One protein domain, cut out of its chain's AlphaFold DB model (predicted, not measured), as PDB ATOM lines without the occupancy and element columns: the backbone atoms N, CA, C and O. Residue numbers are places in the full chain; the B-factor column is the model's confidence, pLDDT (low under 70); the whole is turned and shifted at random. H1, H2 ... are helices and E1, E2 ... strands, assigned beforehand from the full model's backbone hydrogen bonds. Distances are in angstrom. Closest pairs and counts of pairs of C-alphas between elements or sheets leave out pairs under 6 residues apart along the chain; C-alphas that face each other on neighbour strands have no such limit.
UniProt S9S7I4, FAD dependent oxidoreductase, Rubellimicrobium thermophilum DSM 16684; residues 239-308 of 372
ATOM      1  N   ASN A 239     191.006 149.651 122.024       94.50
ATOM      2  CA  ASN A 239     190.024 150.651 122.469       94.50
ATOM      3  C   ASN A 239     188.965 150.137 123.462       94.50
ATOM      4  O   ASN A 239     187.967 150.814 123.694       94.50
ATOM      5  N   GLU A 240     189.146 148.953 124.053       94.62
ATOM      6  CA  GLU A 240     188.205 148.441 125.042       94.62
ATOM      7  C   GLU A 240     188.183 149.329 126.292       94.62
ATOM      8  O   GLU A 240     189.190 149.512 126.979       94.62
ATOM      9  N   GLU A 241     186.999 149.844 126.602       95.06
ATOM     10  CA  GLU A 241     186.745 150.659 127.779       95.06
ATOM     11  C   GLU A 241     186.045 149.825 128.847       95.06
ATOM     12  O   GLU A 241     184.948 149.304 128.639       95.06
ATOM     13  N   LYS A 242     186.671 149.718 130.021       94.06
ATOM     14  CA  LYS A 242     186.117 148.927 131.119       94.06
ATOM     15  C   LYS A 242     185.210 149.783 132.026       94.06
ATOM     16  O   LYS A 242     185.687 150.804 132.540       94.06
ATOM     17  N   PRO A 243     183.932 149.414 132.240       95.25
ATOM     18  CA  PRO A 243     182.927 150.294 132.846       95.25
ATOM     19  C   PRO A 243     183.029 150.471 134.366       95.25
ATOM     20  O   PRO A 243     182.499 151.452 134.888       95.25
ATOM     21  N   ALA A 244     183.666 149.560 135.110       97.00
ATOM     22  CA  ALA A 244     183.676 149.657 136.568       97.00
ATOM     23  C   ALA A 244     184.297 150.981 137.038       97.00
ATOM     24  O   ALA A 244     185.252 151.481 136.445       97.00
ATOM     25  N   ALA A 245     183.751 151.539 138.120       96.94
ATOM     26  CA  ALA A 245     184.136 152.833 138.689       96.94
ATOM     27  C   ALA A 245     183.921 154.065 137.787       96.94
ATOM     28  O   ALA A 245     184.418 155.130 138.140       96.94
ATOM     29  N   ARG A 246     183.221 153.963 136.646       96.94
ATOM     30  CA  ARG A 246     183.001 155.099 135.734       96.94
ATOM     31  C   ARG A 246     181.567 155.653 135.811       96.94
ATOM     32  O   ARG A 246     180.632 154.858 135.901       96.94
ATOM     33  N   PRO A 247     181.380 156.988 135.740       96.44
ATOM     34  CA  PRO A 247     182.424 158.017 135.735       96.44
ATOM     35  C   PRO A 247     183.093 158.160 137.113       96.44
ATOM     36  O   PRO A 247     182.422 158.097 138.139       96.44
ATOM     37  N   PHE A 248     184.416 158.370 137.135       95.88
ATOM     38  CA  PHE A 248     185.162 158.557 138.391       95.88
ATOM     39  C   PHE A 248     185.518 160.026 138.651       95.88
ATOM     40  O   PHE A 248     185.187 160.586 139.694       95.88
ATOM     41  N   ARG A 249     186.194 160.669 137.691       95.88
ATOM     42  CA  ARG A 249     186.465 162.112 137.693       95.88
ATOM     43  C   ARG A 249     186.008 162.694 136.372       95.88
ATOM     44  O   ARG A 249     186.289 162.129 135.321       95.88
ATOM     45  N   THR A 250     185.379 163.854 136.424       97.38
ATOM     46  CA  THR A 250     184.844 164.543 135.251       97.38
ATOM     47  C   THR A 250     185.438 165.942 135.134       97.38
ATOM     48  O   THR A 250     185.928 166.520 136.111       97.38
ATOM     49  N   SER A 251     185.449 166.481 133.916       96.12
ATOM     50  CA  SER A 251     185.739 167.893 133.679       96.12
ATOM     51  C   SER A 251     184.453 168.725 133.782       96.12
ATOM     52  O   SER A 251     183.355 168.171 133.688       96.12
ATOM     53  N   PRO A 252     184.543 170.063 133.903       95.88
ATOM     54  CA  PRO A 252     183.366 170.933 133.816       95.88
ATOM     55  C   PRO A 252     182.591 170.818 132.493       95.88
ATOM     56  O   PRO A 252     181.451 171.263 132.422       95.88
ATOM     57  N   MET A 253     183.198 170.245 131.448       96.19
ATOM     58  CA  MET A 253     182.557 170.041 130.148       96.19
ATOM     59  C   MET A 253     181.779 168.726 130.053       96.19
ATOM     60  O   MET A 253     181.139 168.495 129.031       96.19
ATOM     61  N   TYR A 254     181.811 167.878 131.087       97.38
ATOM     62  CA  TYR A 254     181.241 166.532 131.034       97.38
ATOM     63  C   TYR A 254     179.770 166.524 130.619       97.38
ATOM     64  O   TYR A 254     179.450 165.942 129.590       97.38
ATOM     65  N   ASP A 255     178.894 167.243 131.323       97.94
ATOM     66  CA  ASP A 255     177.456 167.246 131.012       97.94
ATOM     67  C   ASP A 255     177.158 167.822 129.617       97.94
ATOM     68  O   ASP A 255     176.248 167.370 128.924       97.94
ATOM     69  N   ILE A 256     177.957 168.801 129.174       97.19
ATOM     70  CA  ILE A 256     177.824 169.414 127.847       97.19
ATOM     71  C   ILE A 256     178.183 168.395 126.765       97.19
ATOM     72  O   ILE A 256     177.422 168.199 125.820       97.19
ATOM     73  N   PHE A 257     179.331 167.732 126.898       97.00
ATOM     74  CA  PHE A 257     179.762 166.726 125.935       97.00
ATOM     75  C   PHE A 257     178.887 165.478 125.977       97.00
ATOM     76  O   PHE A 257     178.619 164.890 124.929       97.00
ATOM     77  N   ASP A 258     178.368 165.120 127.148       97.25
ATOM     78  CA  ASP A 258     177.411 164.034 127.278       97.25
ATOM     79  C   ASP A 258     176.129 164.333 126.485       97.25
ATOM     80  O   ASP A 258     175.709 163.529 125.650       97.25
ATOM     81  N   ALA A 259     175.581 165.542 126.628       97.06
ATOM     82  CA  ALA A 259     174.429 165.999 125.849       97.06
ATOM     83  C   ALA A 259     174.705 166.071 124.332       97.06
ATOM     84  O   ALA A 259     173.779 165.946 123.532       97.06
ATOM     85  N   MET A 260     175.967 166.234 123.925       96.25
ATOM     86  CA  MET A 260     176.402 166.194 122.521       96.25
ATOM     87  C   MET A 260     176.606 164.770 121.978       96.25
ATOM     88  O   MET A 260     176.974 164.614 120.816       96.25
ATOM     89  N   GLY A 261     176.378 163.732 122.786       97.31
ATOM     90  CA  GLY A 261     176.529 162.342 122.360       97.31
ATOM     91  C   GLY A 261     177.944 161.792 122.524       97.31
ATOM     92  O   GLY A 261     178.316 160.870 121.801       97.31
ATOM     93  N   ALA A 262     178.739 162.320 123.460       97.50
ATOM     94  CA  ALA A 262     180.081 161.808 123.728       97.50
ATOM     95  C   ALA A 262     180.074 160.302 124.018       97.50
ATOM     96  O   ALA A 262     179.248 159.793 124.785       97.50
ATOM     97  N   VAL A 263     181.030 159.609 123.411       97.88
ATOM     98  CA  VAL A 263     181.460 158.264 123.767       97.88
ATOM     99  C   VAL A 263     182.709 158.406 124.617       97.88
ATOM    100  O   VAL A 263     183.750 158.885 124.162       97.88
ATOM    101  N   TRP A 264     182.573 158.042 125.886       97.75
ATOM    102  CA  TRP A 264     183.571 158.320 126.905       97.75
ATOM    103  C   TRP A 264     184.622 157.217 127.003       97.75
ATOM    104  O   TRP A 264     184.290 156.041 127.165       97.75
ATOM    105  N   GLY A 265     185.886 157.616 127.062       96.81
ATOM    106  CA  GLY A 265     186.997 156.827 127.580       96.81
ATOM    107  C   GLY A 265     187.507 157.342 128.921       96.81
ATOM    108  O   GLY A 265     187.013 158.341 129.449       96.81
ATOM    109  N   GLN A 266     188.513 156.672 129.481       95.19
ATOM    110  CA  GLN A 266     189.147 157.102 130.730       95.19
ATOM    111  C   GLN A 266     190.669 157.198 130.610       95.19
ATOM    112  O   GLN A 266     191.346 156.272 130.174       95.19
ATOM    113  N   GLN A 267     191.234 158.314 131.078       93.81
ATOM    114  CA  GLN A 267     192.681 158.524 131.147       93.81
ATOM    115  C   GLN A 267     193.061 159.104 132.510       93.81
ATOM    116  O   GLN A 267     192.574 160.163 132.901       93.81
ATOM    117  N   TYR A 268     193.938 158.415 133.250       93.19
ATOM    118  CA  TYR A 268     194.395 158.836 134.588       93.19
ATOM    119  C   TYR A 268     193.227 159.195 135.542       93.19
ATOM    120  O   TYR A 268     193.239 160.206 136.252       93.19
ATOM    121  N   GLY A 269     192.171 158.372 135.491       93.62
ATOM    122  CA  GLY A 269     190.939 158.513 136.274       93.62
ATOM    123  C   GLY A 269     189.942 159.559 135.770       93.62
ATOM    124  O   GLY A 269     188.837 159.617 136.302       93.62
ATOM    125  N   LEU A 270     190.309 160.379 134.781       96.62
ATOM    126  CA  LEU A 270     189.449 161.402 134.183       96.62
ATOM    127  C   LEU A 270     188.678 160.828 132.990       96.62
ATOM    128  O   LEU A 270     189.271 160.161 132.143       96.62
ATOM    129  N   GLU A 271     187.385 161.124 132.910       97.62
ATOM    130  CA  GLU A 271     186.560 160.887 131.725       97.62
ATOM    131  C   GLU A 271     187.018 161.796 130.575       97.62
ATOM    132  O   GLU A 271     187.124 163.014 130.731       97.62
ATOM    133  N   VAL A 272     187.314 161.197 129.424       96.88
ATOM    134  CA  VAL A 272     187.793 161.885 128.219       96.88
ATOM    135  C   VAL A 272     186.931 161.457 127.044       96.88
ATOM    136  O   VAL A 272     186.638 160.276 126.892       96.88
ATOM    137  N   VAL A 273     186.511 162.401 126.209       97.12
ATOM    138  CA  VAL A 273     185.746 162.070 125.004       97.12
ATOM    139  C   VAL A 273     186.659 161.338 124.017       97.12
ATOM    140  O   VAL A 273     187.687 161.883 123.614       97.12
ATOM    141  N   ASN A 274     186.283 160.119 123.625       96.38
ATOM    142  CA  ASN A 274     186.965 159.377 122.563       96.38
ATOM    143  C   ASN A 274     186.480 159.851 121.182       96.38
ATOM    144  O   ASN A 274     187.294 160.076 120.290       96.38
ATOM    145  N   TYR A 275     185.162 160.005 121.027       96.88
ATOM    146  CA  TYR A 275     184.471 160.576 119.864       96.88
ATOM    147  C   TYR A 275     183.022 160.933 120.249       96.88
ATOM    148  O   TYR A 275     182.556 160.558 121.325       96.88
ATOM    149  N   PHE A 276     182.287 161.622 119.385       97.81
ATOM    150  CA  PHE A 276     180.857 161.897 119.511       97.81
ATOM    151  C   PHE A 276     180.067 160.970 118.585       97.81
ATOM    152  O   PHE A 276     180.304 160.930 117.380       97.81
ATOM    153  N   ALA A 277     179.128 160.204 119.140       97.94
ATOM    154  CA  ALA A 277     178.298 159.287 118.366       97.94
ATOM    155  C   ALA A 277     177.409 160.041 117.360       97.94
ATOM    156  O   ALA A 277     176.939 161.150 117.624       97.94
ATOM    157  N   LEU A 278     177.139 159.416 116.209       97.19
ATOM    158  CA  LEU A 278     176.161 159.944 115.256       97.19
ATOM    159  C   LEU A 278     174.741 159.866 115.847       97.19
ATOM    160  O   LEU A 278     174.475 159.022 116.709       97.19
ATOM    161  N   PRO A 279     173.791 160.697 115.378       95.81
ATOM    162  CA  PRO A 279     172.409 160.631 115.838       95.81
ATOM    163  C   PRO A 279     171.815 159.222 115.687       95.81
ATOM    164  O   PRO A 279     171.752 158.686 114.584       95.81
ATOM    165  N   GLY A 280     171.357 158.640 116.797       94.81
ATOM    166  CA  GLY A 280     170.755 157.302 116.832       94.81
ATOM    167  C   GLY A 280     171.741 156.133 116.967       94.81
ATOM    168  O   GLY A 280     171.288 155.002 117.122       94.81
ATOM    169  N   GLU A 281     173.054 156.380 116.958       95.81
ATOM    170  CA  GLU A 281     174.070 155.343 117.187       95.81
ATOM    171  C   GLU A 281     174.299 155.069 118.690       95.81
ATOM    172  O   GLU A 281     174.062 155.942 119.536       95.81
ATOM    173  N   PRO A 282     174.800 153.871 119.059       95.25
ATOM    174  CA  PRO A 282     175.159 153.558 120.437       95.25
ATOM    175  C   PRO A 282     176.235 154.493 121.003       95.25
ATOM    176  O   PRO A 282     177.237 154.791 120.353       95.25
ATOM    177  N   ARG A 283     176.081 154.875 122.276       94.88
ATOM    178  CA  ARG A 283     177.043 155.714 123.015       94.88
ATOM    179  C   ARG A 283     178.185 154.909 123.657       94.88
ATOM    180  O   ARG A 283     178.600 155.182 124.778       94.88
ATOM    181  N   HIS A 284     178.655 153.887 122.951       95.31
ATOM    182  CA  HIS A 284     179.818 153.072 123.297       95.31
ATOM    183  C   HIS A 284     180.449 152.507 122.021       95.31
ATOM    184  O   HIS A 284     179.759 152.252 121.029       95.31
ATOM    185  N   GLU A 285     181.760 152.285 122.048       95.94
ATOM    186  CA  GLU A 285     182.441 151.553 120.984       95.94
ATOM    187  C   GLU A 285     182.221 150.051 121.191       95.94
ATOM    188  O   GLU A 285     182.359 149.547 122.303       95.94
ATOM    189  N   THR A 286     181.865 149.328 120.130       95.75
ATOM    190  CA  THR A 286     181.893 147.864 120.109       95.75
ATOM    191  C   THR A 286     183.317 147.429 119.767       95.75
ATOM    192  O   THR A 286     183.734 147.615 118.615       95.75
ATOM    193  N   PRO A 287     184.082 146.861 120.720       94.81
ATOM    194  CA  PRO A 287     185.485 146.553 120.489       94.81
ATOM    195  C   PRO A 287     185.662 145.482 119.411       94.81
ATOM    196  O   PRO A 287     184.911 144.509 119.322       94.81
ATOM    197  N   THR A 288     186.667 145.664 118.559       96.19
ATOM    198  CA  THR A 288     186.986 144.737 117.470       96.19
ATOM    199  C   THR A 288     188.439 144.903 117.042       96.19
ATOM    200  O   THR A 288     189.047 145.952 117.227       96.19
ATOM    201  N   PHE A 289     189.010 143.872 116.419       97.06
ATOM    202  CA  PHE A 289     190.329 143.960 115.778       97.06
ATOM    203  C   PHE A 289     190.291 144.664 114.408       97.06
ATOM    204  O   PHE A 289     191.315 144.778 113.736       97.06
ATOM    205  N   LYS A 290     189.105 145.083 113.951       96.50
ATOM    206  CA  LYS A 290     188.884 145.792 112.683       96.50
ATOM    207  C   LYS A 290     188.371 147.210 112.960       96.50
ATOM    208  O   LYS A 290     188.490 147.719 114.063       96.50
ATOM    209  N   ARG A 291     187.807 147.870 111.946       96.81
ATOM    210  CA  ARG A 291     187.062 149.119 112.150       96.81
ATOM    211  C   ARG A 291     185.819 148.832 112.994       96.81
ATOM    212  O   ARG A 291     185.053 147.935 112.643       96.81
ATOM    213  N   SER A 292     185.652 149.585 114.074       96.75
ATOM    214  CA  SER A 292     184.480 149.560 114.948       96.75
ATOM    215  C   SER A 292     183.393 150.519 114.450       96.75
ATOM    216  O   SER A 292     183.558 151.214 113.440       96.75
ATOM    217  N   ASN A 293     182.285 150.587 115.187       95.75
ATOM    218  CA  ASN A 293     181.221 151.574 114.993       95.75
ATOM    219  C   ASN A 293     181.680 153.030 115.222       95.75
ATOM    220  O   ASN A 293     180.983 153.949 114.806       95.75
ATOM    221  N   ALA A 294     182.867 153.266 115.797       97.25
ATOM    222  CA  ALA A 294     183.441 154.608 115.914       97.25
ATOM    223  C   ALA A 294     183.856 155.209 114.557       97.25
ATOM    224  O   ALA A 294     183.980 156.424 114.424       97.25
ATOM    225  N   TRP A 295     184.065 154.377 113.526       97.50
ATOM    226  CA  TRP A 295     184.715 154.792 112.278       97.50
ATOM    227  C   TRP A 295     184.063 155.997 111.590       97.50
ATOM    228  O   TRP A 295     184.768 156.944 111.242       97.50
ATOM    229  N   GLU A 296     182.745 155.975 111.369       98.00
ATOM    230  CA  GLU A 296     182.081 157.055 110.624       98.00
ATOM    231  C   GLU A 296     181.967 158.337 111.456       98.00
ATOM    232  O   GLU A 296     182.192 159.426 110.929       98.00
ATOM    233  N   ALA A 297     181.725 158.208 112.763       97.81
ATOM    234  CA  ALA A 297     181.737 159.326 113.700       97.81
ATOM    235  C   ALA A 297     183.105 160.032 113.724       97.81
ATOM    236  O   ALA A 297     183.201 161.229 113.450       97.81
ATOM    237  N   THR A 298     184.192 159.279 113.929       97.38
ATOM    238  CA  THR A 298     185.553 159.830 113.882       97.38
ATOM    239  C   THR A 298     185.873 160.419 112.507       97.38
ATOM    240  O   THR A 298     186.515 161.468 112.411       97.38
ATOM    241  N   ARG A 299     185.420 159.786 111.414       98.06
ATOM    242  CA  ARG A 299     185.600 160.319 110.055       98.06
ATOM    243  C   ARG A 299     184.961 161.702 109.926       98.06
ATOM    244  O   ARG A 299     185.618 162.614 109.421       98.06
ATOM    245  N   GLN A 300     183.721 161.868 110.389       97.00
ATOM    246  CA  GLN A 300     183.021 163.153 110.375       97.00
ATOM    247  C   GLN A 300     183.780 164.218 111.173       97.00
ATOM    248  O   GLN A 300     183.976 165.320 110.661       97.00
ATOM    249  N   GLU A 301     184.252 163.901 112.380       97.50
ATOM    250  CA  GLU A 301     185.031 164.839 113.201       97.50
ATOM    251  C   GLU A 301     186.315 165.292 112.502       97.50
ATOM    252  O   GLU A 301     186.621 166.486 112.449       97.50
ATOM    253  N   VAL A 302     187.050 164.353 111.898       97.88
ATOM    254  CA  VAL A 302     188.269 164.666 111.143       97.88
ATOM    255  C   VAL A 302     187.963 165.610 109.978       97.88
ATOM    256  O   VAL A 302     188.697 166.583 109.782       97.88
ATOM    257  N   PHE A 303     186.887 165.373 109.218       98.00
ATOM    258  CA  PHE A 303     186.480 166.280 108.140       98.00
ATOM    259  C   PHE A 303     186.028 167.644 108.668       98.00
ATOM    260  O   PHE A 303     186.434 168.657 108.100       98.00
ATOM    261  N   ALA A 304     185.285 167.694 109.777       96.56
ATOM    262  CA  ALA A 304     184.853 168.942 110.404       96.56
ATOM    263  C   ALA A 304     186.045 169.820 110.820       96.56
ATOM    264  O   ALA A 304     186.053 171.019 110.549       96.56
ATOM    265  N   VAL A 305     187.100 169.227 111.391       97.25
ATOM    266  CA  VAL A 305     188.341 169.950 111.724       97.25
ATOM    267  C   VAL A 305     189.102 170.381 110.468       97.25
ATOM    268  O   VAL A 305     189.681 171.463 110.435       97.25
ATOM    269  N   ARG A 306     189.145 169.540 109.426       97.81
ATOM    270  CA  ARG A 306     189.875 169.837 108.179       97.81
ATOM    271  C   ARG A 306     189.214 170.919 107.331       97.81
ATOM    272  O   ARG A 306     189.919 171.610 106.603       97.81
ATOM    273  N   GLN A 307     187.890 171.017 107.382       98.12
ATOM    274  CA  GLN A 307     187.090 171.883 106.512       98.12
ATOM    275  C   GLN A 307     186.434 173.049 107.265       98.12
ATOM    276  O   GLN A 307     185.803 173.897 106.641       98.12
ATOM    277  N   GLY A 308     186.588 173.106 108.588       96.75
ATOM    278  CA  GLY A 308     185.986 174.117 109.447       96.75
ATOM    279  C   GLY A 308     186.817 174.369 110.700       96.75
ATOM    280  O   GLY A 308     188.032 174.552 110.633       96.75
TER     281      GLY A 308
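This is residues 239 to 308 of the 372 residues of the protein "FAD dependent oxidoreductase" of Rubellimicrobium thermophilum DSM 16684 (UniProt S9S7I4). A two-stranded hairpin, E1 and E2, lies amid long loops, with short H1 beside it and longer H2 near the last residues of E2. Residues 302 to 308 stick out. The 70 printed residues include H1, E1, E2 and H2 in that order; the sheet, E1 - E2, is antiparallel. The class is mixed, helices and strands, with under half of the residues in named elements; the whole is compact, radius of gyration of the C-alphas 12.5 A, spanning 34 by 30 by 23 A.

After residues 239 to 253, H1 is residues 254 to 259, from C-alpha (181.241, 166.532, 131.034). E1 is residues 262 to 267, 15.0 A; E2, 270 to 276, 17.0 A; H2, 294 to 307, 20.0 A, ending at (187.090, 171.883, 106.512).

In the hairpin, N 265 and O 272 are 2.8 A apart, within hydrogen-bond range. The closest C-alphas of E2 and H2 are Tyr 275 and Thr 298, 6.1 A; of H1 and E2, Phe 257 and Val 273, 7.6 A. H1 and E1 are near each other, with 7 pairs of C-alphas within 10 A. H2 is apart from H1 and E1. In H1 and H2 every O i to N i+4 pair is within range.

The farthest C-alphas, Ala 244 and Gln 307, are 37.5 A apart. The printed part has no cut; the link E2 to H2 is long. No printed residue is under 70 in pLDDT.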